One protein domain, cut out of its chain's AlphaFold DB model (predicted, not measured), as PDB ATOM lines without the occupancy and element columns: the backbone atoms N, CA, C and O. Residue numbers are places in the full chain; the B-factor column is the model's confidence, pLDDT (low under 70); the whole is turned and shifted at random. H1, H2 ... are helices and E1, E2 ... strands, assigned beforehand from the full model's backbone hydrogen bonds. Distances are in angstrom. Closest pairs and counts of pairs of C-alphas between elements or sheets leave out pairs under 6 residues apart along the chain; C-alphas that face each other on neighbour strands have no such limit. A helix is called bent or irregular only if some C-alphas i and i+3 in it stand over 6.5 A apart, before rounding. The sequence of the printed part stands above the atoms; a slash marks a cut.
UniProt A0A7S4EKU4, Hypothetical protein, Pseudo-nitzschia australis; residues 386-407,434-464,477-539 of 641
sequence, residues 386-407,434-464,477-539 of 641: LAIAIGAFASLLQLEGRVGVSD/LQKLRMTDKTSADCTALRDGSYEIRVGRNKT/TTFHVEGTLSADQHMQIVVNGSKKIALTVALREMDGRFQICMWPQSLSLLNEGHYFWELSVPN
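This is residues 386 to 407, 434 to 464 and 477 to 539 of the 641 residues of the protein "Hypothetical protein" of Pseudo-nitzschia australis (UniProt A0A7S4EKU4). One curled sheet of eight strands wraps round a single helix, H1, as a nearly closed barrel whose edge strands E1 and E8 come together at one end without pairing. The 116 printed residues hold one named helix, then eight named strands, E1 to E8, lying in that order in an antiparallel sheet. The class is mostly strand; the whole is compact, with a radius of gyration of the C-alphas of 13.3 A and spans of 42 by 34 by 31 A.

Find C-alpha 386 at (159.514, 125.656, 170.066); from there H1 runs 20.0 A to residue 399. Then come E1, 434 to 438; E2, 443 to 449; E3, 455 to 461; E4, 477 to 485, 23.2 A; E5, 490 to 495; E6, 499 to 510, 31.6 A; E7, 513 to 520, 22.3 A; and E8, 533 to 538, ending at (153.557, 136.224, 156.080). E4 bends by 60 degrees at residue 482, E6 by 60 degrees at 502.

The twisted sheet curls round H1; the closest C-alphas of H1 and E3, Ala 389 and Ile 457, are 6.0 A apart. It is a folded sheet, bent back on itself: E1 to E5 face E7 and E8, with E6 as hinge. E1 E2 E3 and E4 to E8 are meanders, each strand the antiparallel neighbour of the one before. Between E3 and E4, at 132 degrees, look for N 457 and O 479, 2.8 A; in the hairpin E6 and E7, N 506 and O 517, 2.9 A. The closest C-alphas of E1 and E8, Arg 438 and Val 537, are 6.2 A apart. In H1 every O i to N i+4 pair is within hydrogen-bond range.

C-alphas 407 and 464, the two farthest apart, are 45.3 A apart. Cuts leave 29.5 A between C-alphas 407 and 434 and 18.9 A between 464 and 477. The link E7 to E8 is long. The pLDDT is under 70 at residues 402, 404 to 407, 462 to 464 and 523 to 530.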
ATOM      1  N   LEU A 386     159.308 124.580 169.093       89.31
ATOM      2  CA  LEU A 386     159.514 125.656 170.066       89.31
ATOM      3  C   LEU A 386     160.014 126.950 169.402       89.31
ATOM      4  O   LEU A 386     159.525 128.027 169.732       89.31
ATOM      5  N   ALA A 387     160.972 126.862 168.476       89.44
ATOM      6  CA  ALA A 387     161.467 128.017 167.730       89.44
ATOM      7  C   ALA A 387     160.341 128.636 166.894       89.44
ATOM      8  O   ALA A 387     160.156 129.850 166.905       89.44
ATOM      9  N   ILE A 388     159.533 127.793 166.248       90.62
ATOM     10  CA  ILE A 388     158.357 128.217 165.484       90.62
ATOM     11  C   ILE A 388     157.364 128.967 166.385       90.62
ATOM     12  O   ILE A 388     156.934 130.066 166.036       90.62
ATOM     13  N   ALA A 389     157.044 128.438 167.569       92.31
ATOM     14  CA  ALA A 389     156.159 129.107 168.521       92.31
ATOM     15  C   ALA A 389     156.711 130.470 168.985       92.31
ATOM     16  O   ALA A 389     155.965 131.448 169.057       92.31
ATOM     17  N   ILE A 390     158.018 130.568 169.252       92.50
ATOM     18  CA  ILE A 390     158.667 131.829 169.652       92.50
ATOM     19  C   ILE A 390     158.642 132.848 168.505       92.50
ATOM     20  O   ILE A 390     158.295 134.006 168.733       92.50
ATOM     21  N   GLY A 391     158.944 132.433 167.272       92.06
ATOM     22  CA  GLY A 391     158.898 133.312 166.100       92.06
ATOM     23  C   GLY A 391     157.486 133.802 165.774       92.06
ATOM     24  O   GLY A 391     157.293 134.971 165.427       92.06
ATOM     25  N   ALA A 392     156.480 132.941 165.955       92.12
ATOM     26  CA  ALA A 392     155.075 133.321 165.853       92.12
ATOM     27  C   ALA A 392     154.733 134.390 166.901       92.12
ATOM     28  O   ALA A 392     154.192 135.442 166.561       92.12
ATOM     29  N   PHE A 393     155.130 134.175 168.159       91.94
ATOM     30  CA  PHE A 393     154.927 135.151 169.229       91.94
ATOM     31  C   PHE A 393     155.634 136.489 168.950       91.94
ATOM     32  O   PHE A 393     155.017 137.543 169.098       91.94
ATOM     33  N   ALA A 394     156.880 136.474 168.469       92.12
ATOM     34  CA  ALA A 394     157.615 137.687 168.099       92.12
ATOM     35  C   ALA A 394     156.913 138.474 166.976       92.12
ATOM     36  O   ALA A 394     156.779 139.697 167.062       92.12
ATOM     37  N   SER A 395     156.387 137.773 165.965       89.62
ATOM     38  CA  SER A 395     155.588 138.379 164.888       89.62
ATOM     39  C   SER A 395     154.328 139.053 165.429       89.62
ATOM     40  O   SER A 395     153.977 140.158 165.017       89.62
ATOM     41  N   LEU A 396     153.645 138.406 166.378       87.69
ATOM     42  CA  LEU A 396     152.441 138.944 167.012       87.69
ATOM     43  C   LEU A 396     152.753 140.199 167.830       87.69
ATOM     44  O   LEU A 396     152.040 141.189 167.689       87.69
ATOM     45  N   LEU A 397     153.844 140.209 168.603       85.56
ATOM     46  CA  LEU A 397     154.289 141.405 169.329       85.56
ATOM     47  C   LEU A 397     154.592 142.570 168.375       85.56
ATOM     48  O   LEU A 397     154.184 143.702 168.647       85.56
ATOM     49  N   GLN A 398     155.258 142.299 167.245       85.31
ATOM     50  CA  GLN A 398     155.539 143.300 166.209       85.31
ATOM     51  C   GLN A 398     154.244 143.870 165.623       85.31
ATOM     52  O   GLN A 398     154.082 145.086 165.510       85.31
ATOM     53  N   LEU A 399     153.283 143.003 165.296       81.12
ATOM     54  CA  LEU A 399     151.971 143.421 164.816       81.12
ATOM     55  C   LEU A 399     151.244 144.257 165.876       81.12
ATOM     56  O   LEU A 399     150.710 145.316 165.569       81.12
ATOM     57  N   GLU A 400     151.259 143.870 167.141       77.12
ATOM     58  CA  GLU A 400     150.638 144.650 168.217       77.12
ATOM     59  C   GLU A 400     151.318 145.998 168.499       77.12
ATOM     60  O   GLU A 400     150.829 146.758 169.330       77.12
ATOM     61  N   GLY A 401     152.429 146.320 167.825       72.44
ATOM     62  CA  GLY A 401     153.203 147.527 168.116       72.44
ATOM     63  C   GLY A 401     153.832 147.481 169.510       72.44
ATOM     64  O   GLY A 401     154.103 148.522 170.095       72.44
ATOM     65  N   ARG A 402     154.039 146.271 170.049       69.50
ATOM     66  CA  ARG A 402     154.657 145.998 171.359       69.50
ATOM     67  C   ARG A 402     156.164 145.750 171.255       69.50
ATOM     68  O   ARG A 402     156.769 145.264 172.203       69.50
ATOM     69  N   VAL A 403     156.755 146.076 170.111       70.44
ATOM     70  CA  VAL A 403     158.199 146.066 169.859       70.44
ATOM     71  C   VAL A 403     158.660 147.512 169.772       70.44
ATOM     72  O   VAL A 403     157.982 148.335 169.161       70.44
ATOM     73  N   GLY A 404     159.795 147.848 170.383       59.09
ATOM     74  CA  GLY A 404     160.308 149.219 170.303       59.09
ATOM     75  C   GLY A 404     159.740 150.208 171.324       59.09
ATOM     76  O   GLY A 404     160.154 151.364 171.327       59.09
ATOM     77  N   VAL A 405     158.817 149.798 172.198       56.47
ATOM     78  CA  VAL A 405     158.211 150.702 173.188       56.47
ATOM     79  C   VAL A 405     159.091 150.745 174.440       56.47
ATOM     80  O   VAL A 405     158.997 149.878 175.299       56.47
ATOM     81  N   SER A 406     159.980 151.736 174.529       48.69
ATOM     82  CA  SER A 406     160.817 151.992 175.716       48.69
ATOM     83  C   SER A 406     160.250 153.068 176.650       48.69
ATOM     84  O   SER A 406     160.751 153.257 177.757       48.69
ATOM     85  N   ASP A 407     159.215 153.788 176.212       47.44
ATOM     86  CA  ASP A 407     158.773 155.020 176.857       47.44
ATOM     87  C   ASP A 407     157.516 154.793 177.713       47.44
ATOM     88  O   ASP A 407     156.437 154.496 177.188       47.44
ATOM     89  N   LEU A 434     141.672 133.554 167.362       71.12
ATOM     90  CA  LEU A 434     142.553 132.600 166.703       71.12
ATOM     91  C   LEU A 434     143.183 133.279 165.484       71.12
ATOM     92  O   LEU A 434     142.472 133.716 164.576       71.12
ATOM     93  N   GLN A 435     144.507 133.371 165.466       75.44
ATOM     94  CA  GLN A 435     145.286 133.799 164.310       75.44
ATOM     95  C   GLN A 435     146.106 132.621 163.806       75.44
ATOM     96  O   GLN A 435     146.936 132.086 164.532       75.44
ATOM     97  N   LYS A 436     145.884 132.233 162.553       80.94
ATOM     98  CA  LYS A 436     146.677 131.194 161.907       80.94
ATOM     99  C   LYS A 436     147.820 131.839 161.138       80.94
ATOM    100  O   LYS A 436     147.578 132.577 160.183       80.94
ATOM    101  N   LEU A 437     149.047 131.559 161.553       83.12
ATOM    102  CA  LEU A 437     150.260 132.007 160.881       83.12
ATOM    103  C   LEU A 437     150.878 130.823 160.142       83.12
ATOM    104  O   LEU A 437     151.124 129.767 160.721       83.12
ATOM    105  N   ARG A 438     151.130 130.983 158.842       84.06
ATOM    106  CA  ARG A 438     151.958 130.031 158.095       84.06
ATOM    107  C   ARG A 438     153.417 130.361 158.399       84.06
ATOM    108  O   ARG A 438     153.855 131.460 158.092       84.06
ATOM    109  N   MET A 439     154.142 129.440 159.019       82.81
ATOM    110  CA  MET A 439     155.495 129.707 159.523       82.81
ATOM    111  C   MET A 439     156.561 129.279 158.518       82.81
ATOM    112  O   MET A 439     157.550 129.975 158.325       82.81
ATOM    113  N   THR A 440     156.311 128.161 157.841       77.31
ATOM    114  CA  THR A 440     157.075 127.651 156.698       77.31
ATOM    115  C   THR A 440     156.081 127.083 155.676       77.31
ATOM    116  O   THR A 440     154.863 127.108 155.895       77.31
ATOM    117  N   ASP A 441     156.563 126.538 154.560       74.19
ATOM    118  CA  ASP A 441     155.691 125.856 153.595       74.19
ATOM    119  C   ASP A 441     155.026 124.607 154.191       74.19
ATOM    120  O   ASP A 441     153.860 124.317 153.900       74.19
ATOM    121  N   LYS A 442     155.723 123.930 155.109       79.00
ATOM    122  CA  LYS A 442     155.321 122.668 155.739       79.00
ATOM    123  C   LYS A 442     154.722 122.836 157.138       79.00
ATOM    124  O   LYS A 442     154.036 121.929 157.592       79.00
ATOM    125  N   THR A 443     154.892 123.978 157.808       84.31
ATOM    126  CA  THR A 443     154.470 124.180 159.208       84.31
ATOM    127  C   THR A 443     153.585 125.424 159.380       84.31
ATOM    128  O   THR A 443     153.791 126.466 158.748       84.31
ATOM    129  N   SER A 444     152.595 125.344 160.271       88.25
ATOM    130  CA  SER A 444     151.756 126.472 160.702       88.25
ATOM    131  C   SER A 444     151.682 126.578 162.223       88.25
ATOM    132  O   SER A 444     151.911 125.607 162.942       88.25
ATOM    133  N   ALA A 445     151.379 127.782 162.698       89.69
ATOM    134  CA  ALA A 445     151.158 128.102 164.097       89.69
ATOM    135  C   ALA A 445     149.760 128.713 164.275       89.69
ATOM    136  O   ALA A 445     149.466 129.803 163.778       89.69
ATOM    137  N   ASP A 446     148.908 128.008 165.009       90.12
ATOM    138  CA  ASP A 446     147.585 128.453 165.426       90.12
ATOM    139  C   ASP A 446     147.719 129.181 166.770       90.12
ATOM    140  O   ASP A 446     147.952 128.573 167.814       90.12
ATOM    141  N   CYS A 447     147.622 130.508 166.734       88.88
ATOM    142  CA  CYS A 447     147.915 131.389 167.857       88.88
ATOM    143  C   CYS A 447     146.622 131.937 168.467       88.88
ATOM    144  O   CYS A 447     145.883 132.680 167.820       88.88
ATOM    145  N   THR A 448     146.364 131.613 169.730       87.81
ATOM    146  CA  THR A 448     145.195 132.060 170.490       87.81
ATOM    147  C   THR A 448     145.627 133.045 171.568       87.81
ATOM    148  O   THR A 448     146.325 132.677 172.510       87.81
ATOM    149  N   ALA A 449     145.202 134.304 171.445       83.12
ATOM    150  CA  ALA A 449     145.474 135.319 172.462       83.12
ATOM    151  C   ALA A 449     144.619 135.085 173.719       83.12
ATOM    152  O   ALA A 449     143.403 134.880 173.621       83.12
ATOM    153  N   LEU A 450     145.244 135.162 174.893       81.88
ATOM    154  CA  LEU A 450     144.600 135.012 176.196       81.88
ATOM    155  C   LEU A 450     144.401 136.375 176.874       81.88
ATOM    156  O   LEU A 450     144.991 137.391 176.504       81.88
ATOM    157  N   ARG A 451     143.504 136.421 177.865       72.75
ATOM    158  CA  ARG A 451     143.078 137.681 178.510       72.75
ATOM    159  C   ARG A 451     144.155 138.334 179.375       72.75
ATOM    160  O   ARG A 451     144.053 139.522 179.657       72.75
ATOM    161  N   ASP A 452     145.135 137.562 179.816       72.31
ATOM    162  CA  ASP A 452     146.290 138.021 180.591       72.31
ATOM    163  C   ASP A 452     147.416 138.594 179.707       72.31
ATOM    164  O   ASP A 452     148.415 139.078 180.229       72.31
ATOM    165  N   GLY A 453     147.244 138.587 178.378       70.62
ATOM    166  CA  GLY A 453     148.239 139.068 177.418       70.62
ATOM    167  C   GLY A 453     149.255 138.008 176.977       70.62
ATOM    168  O   GLY A 453     150.143 138.338 176.184       70.62
ATOM    169  N   SER A 454     149.114 136.768 177.456       83.75
ATOM    170  CA  SER A 454     149.845 135.591 176.975       83.75
ATOM    171  C   SER A 454     149.185 134.974 175.731       83.75
ATOM    172  O   SER A 454     148.086 135.366 175.319       83.75
ATOM    173  N   TYR A 455     149.862 134.002 175.118       89.44
ATOM    174  CA  TYR A 455     149.372 133.265 173.956       89.44
ATOM    175  C   TYR A 455     149.449 131.763 174.172       89.44
ATOM    176  O   TYR A 455     150.430 131.240 174.692       89.44
ATOM    177  N   GLU A 456     148.435 131.063 173.685       92.19
ATOM    178  CA  GLU A 456     148.503 129.633 173.416       92.19
ATOM    179  C   GLU A 456     148.806 129.442 171.924       92.19
ATOM    180  O   GLU A 456     148.039 129.884 171.072       92.19
ATOM    181  N   ILE A 457     149.949 128.839 171.601       92.81
ATOM    182  CA  ILE A 457     150.439 128.663 170.232       92.81
ATOM    183  C   ILE A 457     150.558 127.174 169.949       92.81
ATOM    184  O   ILE A 457     151.420 126.496 170.507       92.81
ATOM    185  N   ARG A 458     149.693 126.668 169.074       92.88
ATOM    186  CA  ARG A 458     149.737 125.288 168.602       92.88
ATOM    187  C   ARG A 458     150.493 125.221 167.285       92.88
ATOM    188  O   ARG A 458     150.055 125.800 166.296       92.88
ATOM    189  N   VAL A 459     151.614 124.512 167.266       91.00
ATOM    190  CA  VAL A 459     152.426 124.295 166.066       91.00
ATOM    191  C   VAL A 459     152.047 122.952 165.459       91.00
ATOM    192  O   VAL A 459     152.001 121.950 166.164       91.00
ATOM    193  N   GLY A 460     151.749 122.928 164.162       86.19
ATOM    194  CA  GLY A 460     151.383 121.708 163.445       86.19
ATOM    195  C   GLY A 460     151.827 121.743 161.988       86.19
ATOM    196  O   GLY A 460     152.138 122.802 161.437       86.19
ATOM    197  N   ARG A 461     151.854 120.577 161.343       81.19
ATOM    198  CA  ARG A 461     152.201 120.467 159.921       81.19
ATOM    199  C   ARG A 461     151.034 120.893 159.028       81.19
ATOM    200  O   ARG A 461     149.864 120.662 159.334       81.19
ATOM    201  N   ASN A 462     151.354 121.545 157.917       69.25
ATOM    202  CA  ASN A 462     150.412 121.880 156.861       69.25
ATOM    203  C   ASN A 462     150.060 120.594 156.105       69.25
ATOM    204  O   ASN A 462     150.956 119.901 155.635       69.25
ATOM    205  N   LYS A 463     148.763 120.300 155.959       59.19
ATOM    206  CA  LYS A 463     148.294 119.194 155.112       59.19
ATOM    207  C   LYS A 463     148.595 119.517 153.644       59.19
ATOM    208  O   LYS A 463     148.283 120.627 153.200       59.19
ATOM    209  N   THR A 464     149.200 118.590 152.902       52.81
ATOM    210  CA  THR A 464     149.312 118.710 151.440       52.81
ATOM    211  C   THR A 464     147.984 118.324 150.773       52.81
ATOM    212  O   THR A 464     147.110 117.737 151.408       52.81
ATOM    213  N   THR A 477     152.027 120.223 168.639       90.06
ATOM    214  CA  THR A 477     152.432 120.610 170.001       90.06
ATOM    215  C   THR A 477     151.927 122.002 170.369       90.06
ATOM    216  O   THR A 477     152.059 122.956 169.601       90.06
ATOM    217  N   THR A 478     151.393 122.145 171.583       93.50
ATOM    218  CA  THR A 478     150.903 123.424 172.116       93.50
ATOM    219  C   THR A 478     151.883 124.025 173.120       93.50
ATOM    220  O   THR A 478     152.317 123.360 174.061       93.50
ATOM    221  N   PHE A 479     152.184 125.311 172.950       94.25
ATOM    222  CA  PHE A 479     153.029 126.104 173.834       94.25
ATOM    223  C   PHE A 479     152.231 127.262 174.426       94.25
ATOM    224  O   PHE A 479     151.576 128.005 173.702       94.25
ATOM    225  N   HIS A 480     152.329 127.459 175.735       93.50
ATOM    226  CA  HIS A 480     151.861 128.680 176.381       93.50
ATOM    227  C   HIS A 480     153.038 129.648 176.506       93.50
ATOM    228  O   HIS A 480     154.022 129.324 177.173       93.50
ATOM    229  N   VAL A 481     152.971 130.799 175.837       93.06
ATOM    230  CA  VAL A 481     154.079 131.755 175.729       93.06
ATOM    231  C   VAL A 481     153.634 133.125 176.228       93.06
ATOM    232  O   VAL A 481     152.648 133.690 175.759       93.06
ATOM    233  N   GLU A 482     154.398 133.679 177.160       89.88
ATOM    234  CA  GLU A 482     154.248 135.049 177.651       89.88
ATOM    235  C   GLU A 482     155.607 135.751 177.682       89.88
ATOM    236  O   GLU A 482     156.643 135.099 177.811       89.88
ATOM    237  N   GLY A 483     155.624 137.080 177.568       88.56
ATOM    238  CA  GLY A 483     156.861 137.850 177.657       88.56
ATOM    239  C   GLY A 483     156.854 139.155 176.874       88.56
ATOM    240  O   GLY A 483     155.800 139.685 176.513       88.56
ATOM    241  N   THR A 484     158.053 139.682 176.640       86.69
ATOM    242  CA  THR A 484     158.284 140.991 176.015       86.69
ATOM    243  C   THR A 484     159.437 140.941 175.017       86.69
ATOM    244  O   THR A 484     160.327 140.095 175.132       86.69
ATOM    245  N   LEU A 485     159.414 141.859 174.049       88.06
ATOM    246  CA  LEU A 485     160.490 142.114 173.094       88.06
ATOM    247  C   LEU A 485     160.811 143.615 173.123       88.06
ATOM    248  O   LEU A 485     159.954 144.441 172.813       88.06
ATOM    249  N   SER A 486     162.026 143.964 173.548       85.88
ATOM    250  CA  SER A 486     162.462 145.353 173.705       85.88
ATOM    251  C   SER A 486     162.824 146.020 172.372       85.88
ATOM    252  O   SER A 486     162.941 145.367 171.334       85.88
ATOM    253  N   ALA A 487     163.029 147.342 172.403       77.69
ATOM    254  CA  ALA A 487     163.560 148.106 171.268       77.69
ATOM    255  C   ALA A 487     164.961 147.650 170.843       77.69
ATOM    256  O   ALA A 487     165.261 147.596 169.654       77.69
ATOM    257  N   ASP A 488     165.772 147.245 171.818       78.62
ATOM    258  CA  ASP A 488     167.132 146.740 171.617       78.62
ATOM    259  C   ASP A 488     167.146 145.257 171.211       78.62
ATOM    260  O   ASP A 488     168.136 144.561 171.416       78.62
ATOM    261  N   GLN A 489     166.034 144.748 170.664       86.88
ATOM    262  CA  GLN A 489     165.922 143.391 170.120       86.88
ATOM    263  C   GLN A 489     166.107 142.283 171.171       86.88
ATOM    264  O   GLN A 489     166.329 141.124 170.830       86.88
ATOM    265  N   HIS A 490     165.986 142.596 172.462       89.44
ATOM    266  CA  HIS A 490     166.070 141.604 173.529       89.44
ATOM    267  C   HIS A 490     164.687 141.066 173.875       89.44
ATOM    268  O   HIS A 490     163.789 141.802 174.283       89.44
ATOM    269  N   MET A 491     164.532 139.752 173.741       90.50
ATOM    270  CA  MET A 491     163.306 139.031 174.038       90.50
ATOM    271  C   MET A 491     163.454 138.257 175.344       90.50
ATOM    272  O   MET A 491     164.379 137.459 175.500       90.50
ATOM    273  N   GLN A 492     162.522 138.464 176.272       91.12
ATOM    274  CA  GLN A 492     162.418 137.692 177.510       91.12
ATOM    275  C   GLN A 492     161.043 137.046 177.576       91.12
ATOM    276  O   GLN A 492     160.032 137.750 177.599       91.12
ATOM    277  N   ILE A 493     161.014 135.716 177.619       91.56
ATOM    278  CA  ILE A 493     159.775 134.938 177.636       91.56
ATOM    279  C   ILE A 493     159.761 133.868 178.719       91.56
ATOM    280  O   ILE A 493     160.801 133.370 179.159       91.56
ATOM    281  N   VAL A 494     158.553 133.477 179.100       91.00
ATOM    282  CA  VAL A 494     158.265 132.280 179.882       91.00
ATOM    283  C   VAL A 494     157.433 131.348 179.011       91.00
ATOM    284  O   VAL A 494     156.393 131.731 178.481       91.00
ATOM    285  N   VAL A 495     157.907 130.114 178.856       91.25
ATOM    286  CA  VAL A 495     157.215 129.055 178.120       91.25
ATOM    287  C   VAL A 495     156.667 128.033 179.112       91.25
ATOM    288  O   VAL A 495     157.374 127.582 180.019       91.25
ATOM    289  N   ASN A 496     155.394 127.668 178.947       92.06
ATOM    290  CA  ASN A 496     154.657 126.718 179.783       92.06
ATOM    291  C   ASN A 496     154.765 127.045 181.289       92.06
ATOM    292  O   ASN A 496     154.954 126.159 182.125       92.06
ATOM    293  N   GLY A 497     154.730 128.342 181.627       84.75
ATOM    294  CA  GLY A 497     154.704 128.871 182.999       84.75
ATOM    295  C   GLY A 497     155.971 128.662 183.843       84.75
ATOM    296  O   GLY A 497     156.004 129.070 185.000       84.75
ATOM    297  N   SER A 498     157.016 128.023 183.312       86.50
ATOM    298  CA  SER A 498     158.200 127.640 184.104       86.50
ATOM    299  C   SER A 498     159.530 127.843 183.382       86.50
ATOM    300  O   SER A 498     160.526 128.204 184.014       86.50
ATOM    301  N   LYS A 499     159.568 127.657 182.058       87.00
ATOM    302  CA  LYS A 499     160.800 127.732 181.273       87.00
ATOM    303  C   LYS A 499     161.075 129.174 180.858       87.00
ATOM    304  O   LYS A 499     160.496 129.667 179.896       87.00
ATOM    305  N   LYS A 500     161.972 129.849 181.577       90.19
ATOM    306  CA  LYS A 500     162.447 131.194 181.221       90.19
ATOM    307  C   LYS A 500     163.460 131.111 180.085       90.19
ATOM    308  O   LYS A 500     164.432 130.364 180.188       90.19
ATOM    309  N   ILE A 501     163.238 131.877 179.025       89.31
ATOM    310  CA  ILE A 501     164.119 131.940 177.860       89.31
ATOM    311  C   ILE A 501     164.420 133.406 177.556       89.31
ATOM    312  O   ILE A 501     163.513 134.235 177.494       89.31
ATOM    313  N   ALA A 502     165.699 133.707 177.354       89.56
ATOM    314  CA  ALA A 502     166.162 134.990 176.849       89.56
ATOM    315  C   ALA A 502     166.785 134.788 175.467       89.56
ATOM    316  O   ALA A 502     167.586 133.866 175.281       89.56
ATOM    317  N   LEU A 503     166.413 135.633 174.507       90.81
ATOM    318  CA  LEU A 503     166.949 135.623 173.148       90.81
ATOM    319  C   LEU A 503     167.250 137.047 172.685       90.81
ATOM    320  O   LEU A 503     166.665 138.011 173.177       90.81
ATOM    321  N   THR A 504     168.129 137.172 171.698       90.88
ATOM    322  CA  THR A 504     168.143 138.350 170.821       90.88
ATOM    323  C   THR A 504     167.315 138.015 169.589       90.88
ATOM    324  O   THR A 504     167.461 136.919 169.052       90.88
ATOM    325  N   VAL A 505     166.414 138.902 169.176       91.88
ATOM    326  CA  VAL A 505     165.499 138.682 168.056       91.88
ATOM    327  C   VAL A 505     165.523 139.885 167.132       91.88
ATOM    328  O   VAL A 505     165.040 140.959 167.486       91.88
ATOM    329  N   ALA A 506     166.040 139.680 165.926       91.38
ATOM    330  CA  ALA A 506     166.013 140.676 164.873       91.38
ATOM    331  C   ALA A 506     164.853 140.362 163.922       91.38
ATOM    332  O   ALA A 506     164.758 139.252 163.394       91.38
ATOM    333  N   LEU A 507     163.970 141.340 163.714       90.44
ATOM    334  CA  LEU A 507     162.864 141.245 162.766       90.44
ATOM    335  C   LEU A 507     162.982 142.345 161.721       90.44
ATOM    336  O   LEU A 507     163.238 143.502 162.056       90.44
ATOM    337  N   ARG A 508     162.694 142.001 160.468       87.69
ATOM    338  CA  ARG A 508     162.420 142.988 159.424       87.69
ATOM    339  C   ARG A 508     161.203 142.592 158.613       87.69
ATOM    340  O   ARG A 508     160.930 141.410 158.420       87.69
ATOM    341  N   GLU A 509     160.487 143.592 158.129       86.00
ATOM    342  CA  GLU A 509     159.389 143.402 157.194       86.00
ATOM    343  C   GLU A 509     159.891 143.630 155.766       86.00
ATOM    344  O   GLU A 509     160.461 144.679 155.469       86.00
ATOM    345  N   MET A 510     159.697 142.645 154.892       80.56
ATOM    346  CA  MET A 510     160.106 142.688 153.491       80.56
ATOM    347  C   MET A 510     159.093 141.906 152.650       80.56
ATOM    348  O   MET A 510     158.708 140.799 153.022       80.56
ATOM    349  N   ASP A 511     158.617 142.500 151.554       80.25
ATOM    350  CA  ASP A 511     157.685 141.876 150.600       80.25
ATOM    351  C   ASP A 511     156.438 141.236 151.236       80.25
ATOM    352  O   ASP A 511     155.984 140.156 150.862       80.25
ATOM    353  N   GLY A 512     155.865 141.908 152.241       80.19
ATOM    354  CA  GLY A 512     154.678 141.417 152.943       80.19
ATOM    355  C   GLY A 512     154.946 140.212 153.847       80.19
ATOM    356  O   GLY A 512     154.007 139.499 154.201       80.19
ATOM    357  N   ARG A 513     156.202 139.971 154.238       86.62
ATOM    358  CA  ARG A 513     156.611 138.935 155.192       86.62
ATOM    359  C   ARG A 513     157.516 139.518 156.276       86.62
ATOM    360  O   ARG A 513     158.262 140.461 156.038       86.62
ATOM    361  N   PHE A 514     157.475 138.925 157.459       88.69
ATOM    362  CA  PHE A 514     158.464 139.112 158.507       88.69
ATOM    363  C   PHE A 514     159.577 138.085 158.336       88.69
ATOM    364  O   PHE A 514     159.320 136.883 158.385       88.69
ATOM    365  N   GLN A 515     160.805 138.560 158.162       89.94
ATOM    366  CA  GLN A 515     162.005 137.749 158.339       89.94
ATOM    367  C   GLN A 515     162.476 137.896 159.781       89.94
ATOM    368  O   GLN A 515     162.564 139.015 160.290       89.94
ATOM    369  N   ILE A 516     162.718 136.768 160.441       91.44
ATOM    370  CA  ILE A 516     162.935 136.690 161.884       91.44
ATOM    371  C   ILE A 516     164.173 135.846 162.131       91.44
ATOM    372  O   ILE A 516     164.179 134.664 161.796       91.44
ATOM    373  N   CYS A 517     165.180 136.431 162.771       92.12
ATOM    374  CA  CYS A 517     166.355 135.713 163.252       92.12
ATOM    375  C   CYS A 517     166.385 135.756 164.780       92.12
ATOM    376  O   CYS A 517     166.194 136.814 165.380       92.12
ATOM    377  N   MET A 518     166.592 134.603 165.412       91.69
ATOM    378  CA  MET A 518     166.537 134.436 166.865       91.69
ATOM    379  C   MET A 518     167.803 133.755 167.379       91.69
ATOM    380  O   MET A 518     168.092 132.626 166.996       91.69
ATOM    381  N   TRP A 519     168.506 134.407 168.305       89.88
ATOM    382  CA  TRP A 519     169.711 133.898 168.967       89.88
ATOM    383  C   TRP A 519     169.430 133.641 170.453       89.88
ATOM    384  O   TRP A 519     169.353 134.601 171.232       89.88
ATOM    385  N   PRO A 520     169.253 132.379 170.881       86.00
ATOM    386  CA  PRO A 520     169.084 132.041 172.292       86.00
ATOM    387  C   PRO A 520     170.320 132.419 173.121       86.00
ATOM    388  O   PRO A 520     171.448 132.167 172.715       86.00
ATOM    389  N   GLN A 521     170.125 132.975 174.320       79.56
ATOM    390  CA  GLN A 521     171.235 133.250 175.249       79.56
ATOM    391  C   GLN A 521     171.669 132.011 176.045       79.56
ATOM    392  O   GLN A 521     172.797 131.945 176.527       79.56
ATOM    393  N   SER A 522     170.772 131.037 176.222       74.00
ATOM    394  CA  SER A 522     171.071 129.806 176.957       74.00
ATOM    395  C   SER A 522     171.621 128.742 176.017       74.00
ATOM    396  O   SER A 522     170.906 128.297 175.120       74.00
ATOM    397  N   LEU A 523     172.838 128.261 176.293       62.19
ATOM    398  CA  LEU A 523     173.486 127.194 175.520       62.19
ATOM    399  C   LEU A 523     172.656 125.897 175.475       62.19
ATOM    400  O   LEU A 523     172.717 125.167 174.498       62.19
ATOM    401  N   SER A 524     171.820 125.636 176.489       63.53
ATOM    402  CA  SER A 524     170.915 124.472 176.535       63.53
ATOM    403  C   SER A 524     169.761 124.509 175.525       63.53
ATOM    404  O   SER A 524     169.012 123.540 175.416       63.53
ATOM    405  N   LEU A 525     169.570 125.637 174.837       60.19
ATOM    406  CA  LEU A 525     168.583 125.809 173.769       60.19
ATOM    407  C   LEU A 525     169.219 125.838 172.381       60.19
ATOM    408  O   LEU A 525     168.487 125.867 171.396       60.19
ATOM    409  N   LEU A 526     170.550 125.874 172.307       60.69
ATOM    410  CA  LEU A 526     171.264 125.814 171.042       60.69
ATOM    411  C   LEU A 526     171.177 124.369 170.546       60.69
ATOM    412  O   LEU A 526     171.521 123.433 171.266       60.69
ATOM    413  N   ASN A 527     170.629 124.193 169.346       54.59
ATOM    414  CA  ASN A 527     170.512 122.883 168.715       54.59
ATOM    415  C   ASN A 527     171.903 122.324 168.383       54.59
ATOM    416  O   ASN A 527     172.838 123.088 168.149       54.59
ATOM    417  N   GLU A 528     172.003 121.004 168.208       52.00
ATOM    418  CA  GLU A 528     173.178 120.289 167.668       52.00
ATOM    419  C   GLU A 528     173.450 120.603 166.170       52.00
ATOM    420  O   GLU A 528     173.865 119.748 165.393       52.00
ATOM    421  N   GLY A 529     173.178 121.831 165.716       53.62
ATOM    422  CA  GLY A 529     172.998 122.150 164.298       53.62
ATOM    423  C   GLY A 529     173.161 123.627 163.932       53.62
ATOM    424  O   GLY A 529     173.825 123.938 162.948       53.62
ATOM    425  N   HIS A 530     172.581 124.536 164.715       64.56
ATOM    426  CA  HIS A 530     172.581 125.970 164.417       64.56
ATOM    427  C   HIS A 530     172.545 126.779 165.702       64.56
ATOM    428  O   HIS A 530     171.739 126.496 166.596       64.56
ATOM    429  N   TYR A 531     173.389 127.807 165.776       71.50
ATOM    430  CA  TYR A 531     173.443 128.710 166.926       71.50
ATOM    431  C   TYR A 531     172.386 129.830 166.874       71.50
ATOM    432  O   TYR A 531     172.327 130.683 167.761       71.50
ATOM    433  N   PHE A 532     171.507 129.801 165.867       83.56
ATOM    434  CA  PHE A 532     170.349 130.678 165.722       83.56
ATOM    435  C   PHE A 532     169.215 129.984 164.957       83.56
ATOM    436  O   PHE A 532     169.408 128.932 164.349       83.56
ATOM    437  N   TRP A 533     168.022 130.572 164.989       86.12
ATOM    438  CA  TRP A 533     166.883 130.146 164.177       86.12
ATOM    439  C   TRP A 533     166.469 131.255 163.222       86.12
ATOM    440  O   TRP A 533     166.379 132.412 163.634       86.12
ATOM    441  N   GLU A 534     166.154 130.889 161.985       87.06
ATOM    442  CA  GLU A 534     165.609 131.791 160.976       87.06
ATOM    443  C   GLU A 534     164.211 131.337 160.550       87.06
ATOM    444  O   GLU A 534     163.953 130.146 160.365       87.06
ATOM    445  N   LEU A 535     163.286 132.291 160.440       88.50
ATOM    446  CA  LEU A 535     161.896 132.060 160.055       88.50
ATOM    447  C   LEU A 535     161.409 133.163 159.113       88.50
ATOM    448  O   LEU A 535     161.801 134.324 159.231       88.50
ATOM    449  N   SER A 536     160.485 132.803 158.221       86.56
ATOM    450  CA  SER A 536     159.827 133.734 157.304       86.56
ATOM    451  C   SER A 536     158.314 133.599 157.413       86.56
ATOM    452  O   SER A 536     157.733 132.626 156.935       86.56
ATOM    453  N   VAL A 537     157.652 134.593 158.001       86.56
ATOM    454  CA  VAL A 537     156.220 134.548 158.331       86.56
ATOM    455  C   VAL A 537     155.462 135.579 157.492       86.56
ATOM    456  O   VAL A 537     155.846 136.744 157.504       86.56
ATOM    457  N   PRO A 538     154.381 135.235 156.770       81.81
ATOM    458  CA  PRO A 538     153.557 136.224 156.080       81.81
ATOM    459  C   PRO A 538     153.023 137.282 157.048       81.81
ATOM    460  O   PRO A 538     152.546 136.948 158.132       81.81
ATOM    461  N   ASN A 539     153.056 138.552 156.647       81.31
ATOM    462  CA  ASN A 539     152.433 139.629 157.400       81.31
ATOM    463  C   ASN A 539     150.912 139.594 157.152       81.31
ATOM    464  O   ASN A 539     150.465 139.968 156.067       81.31
TER     465      ASN A 539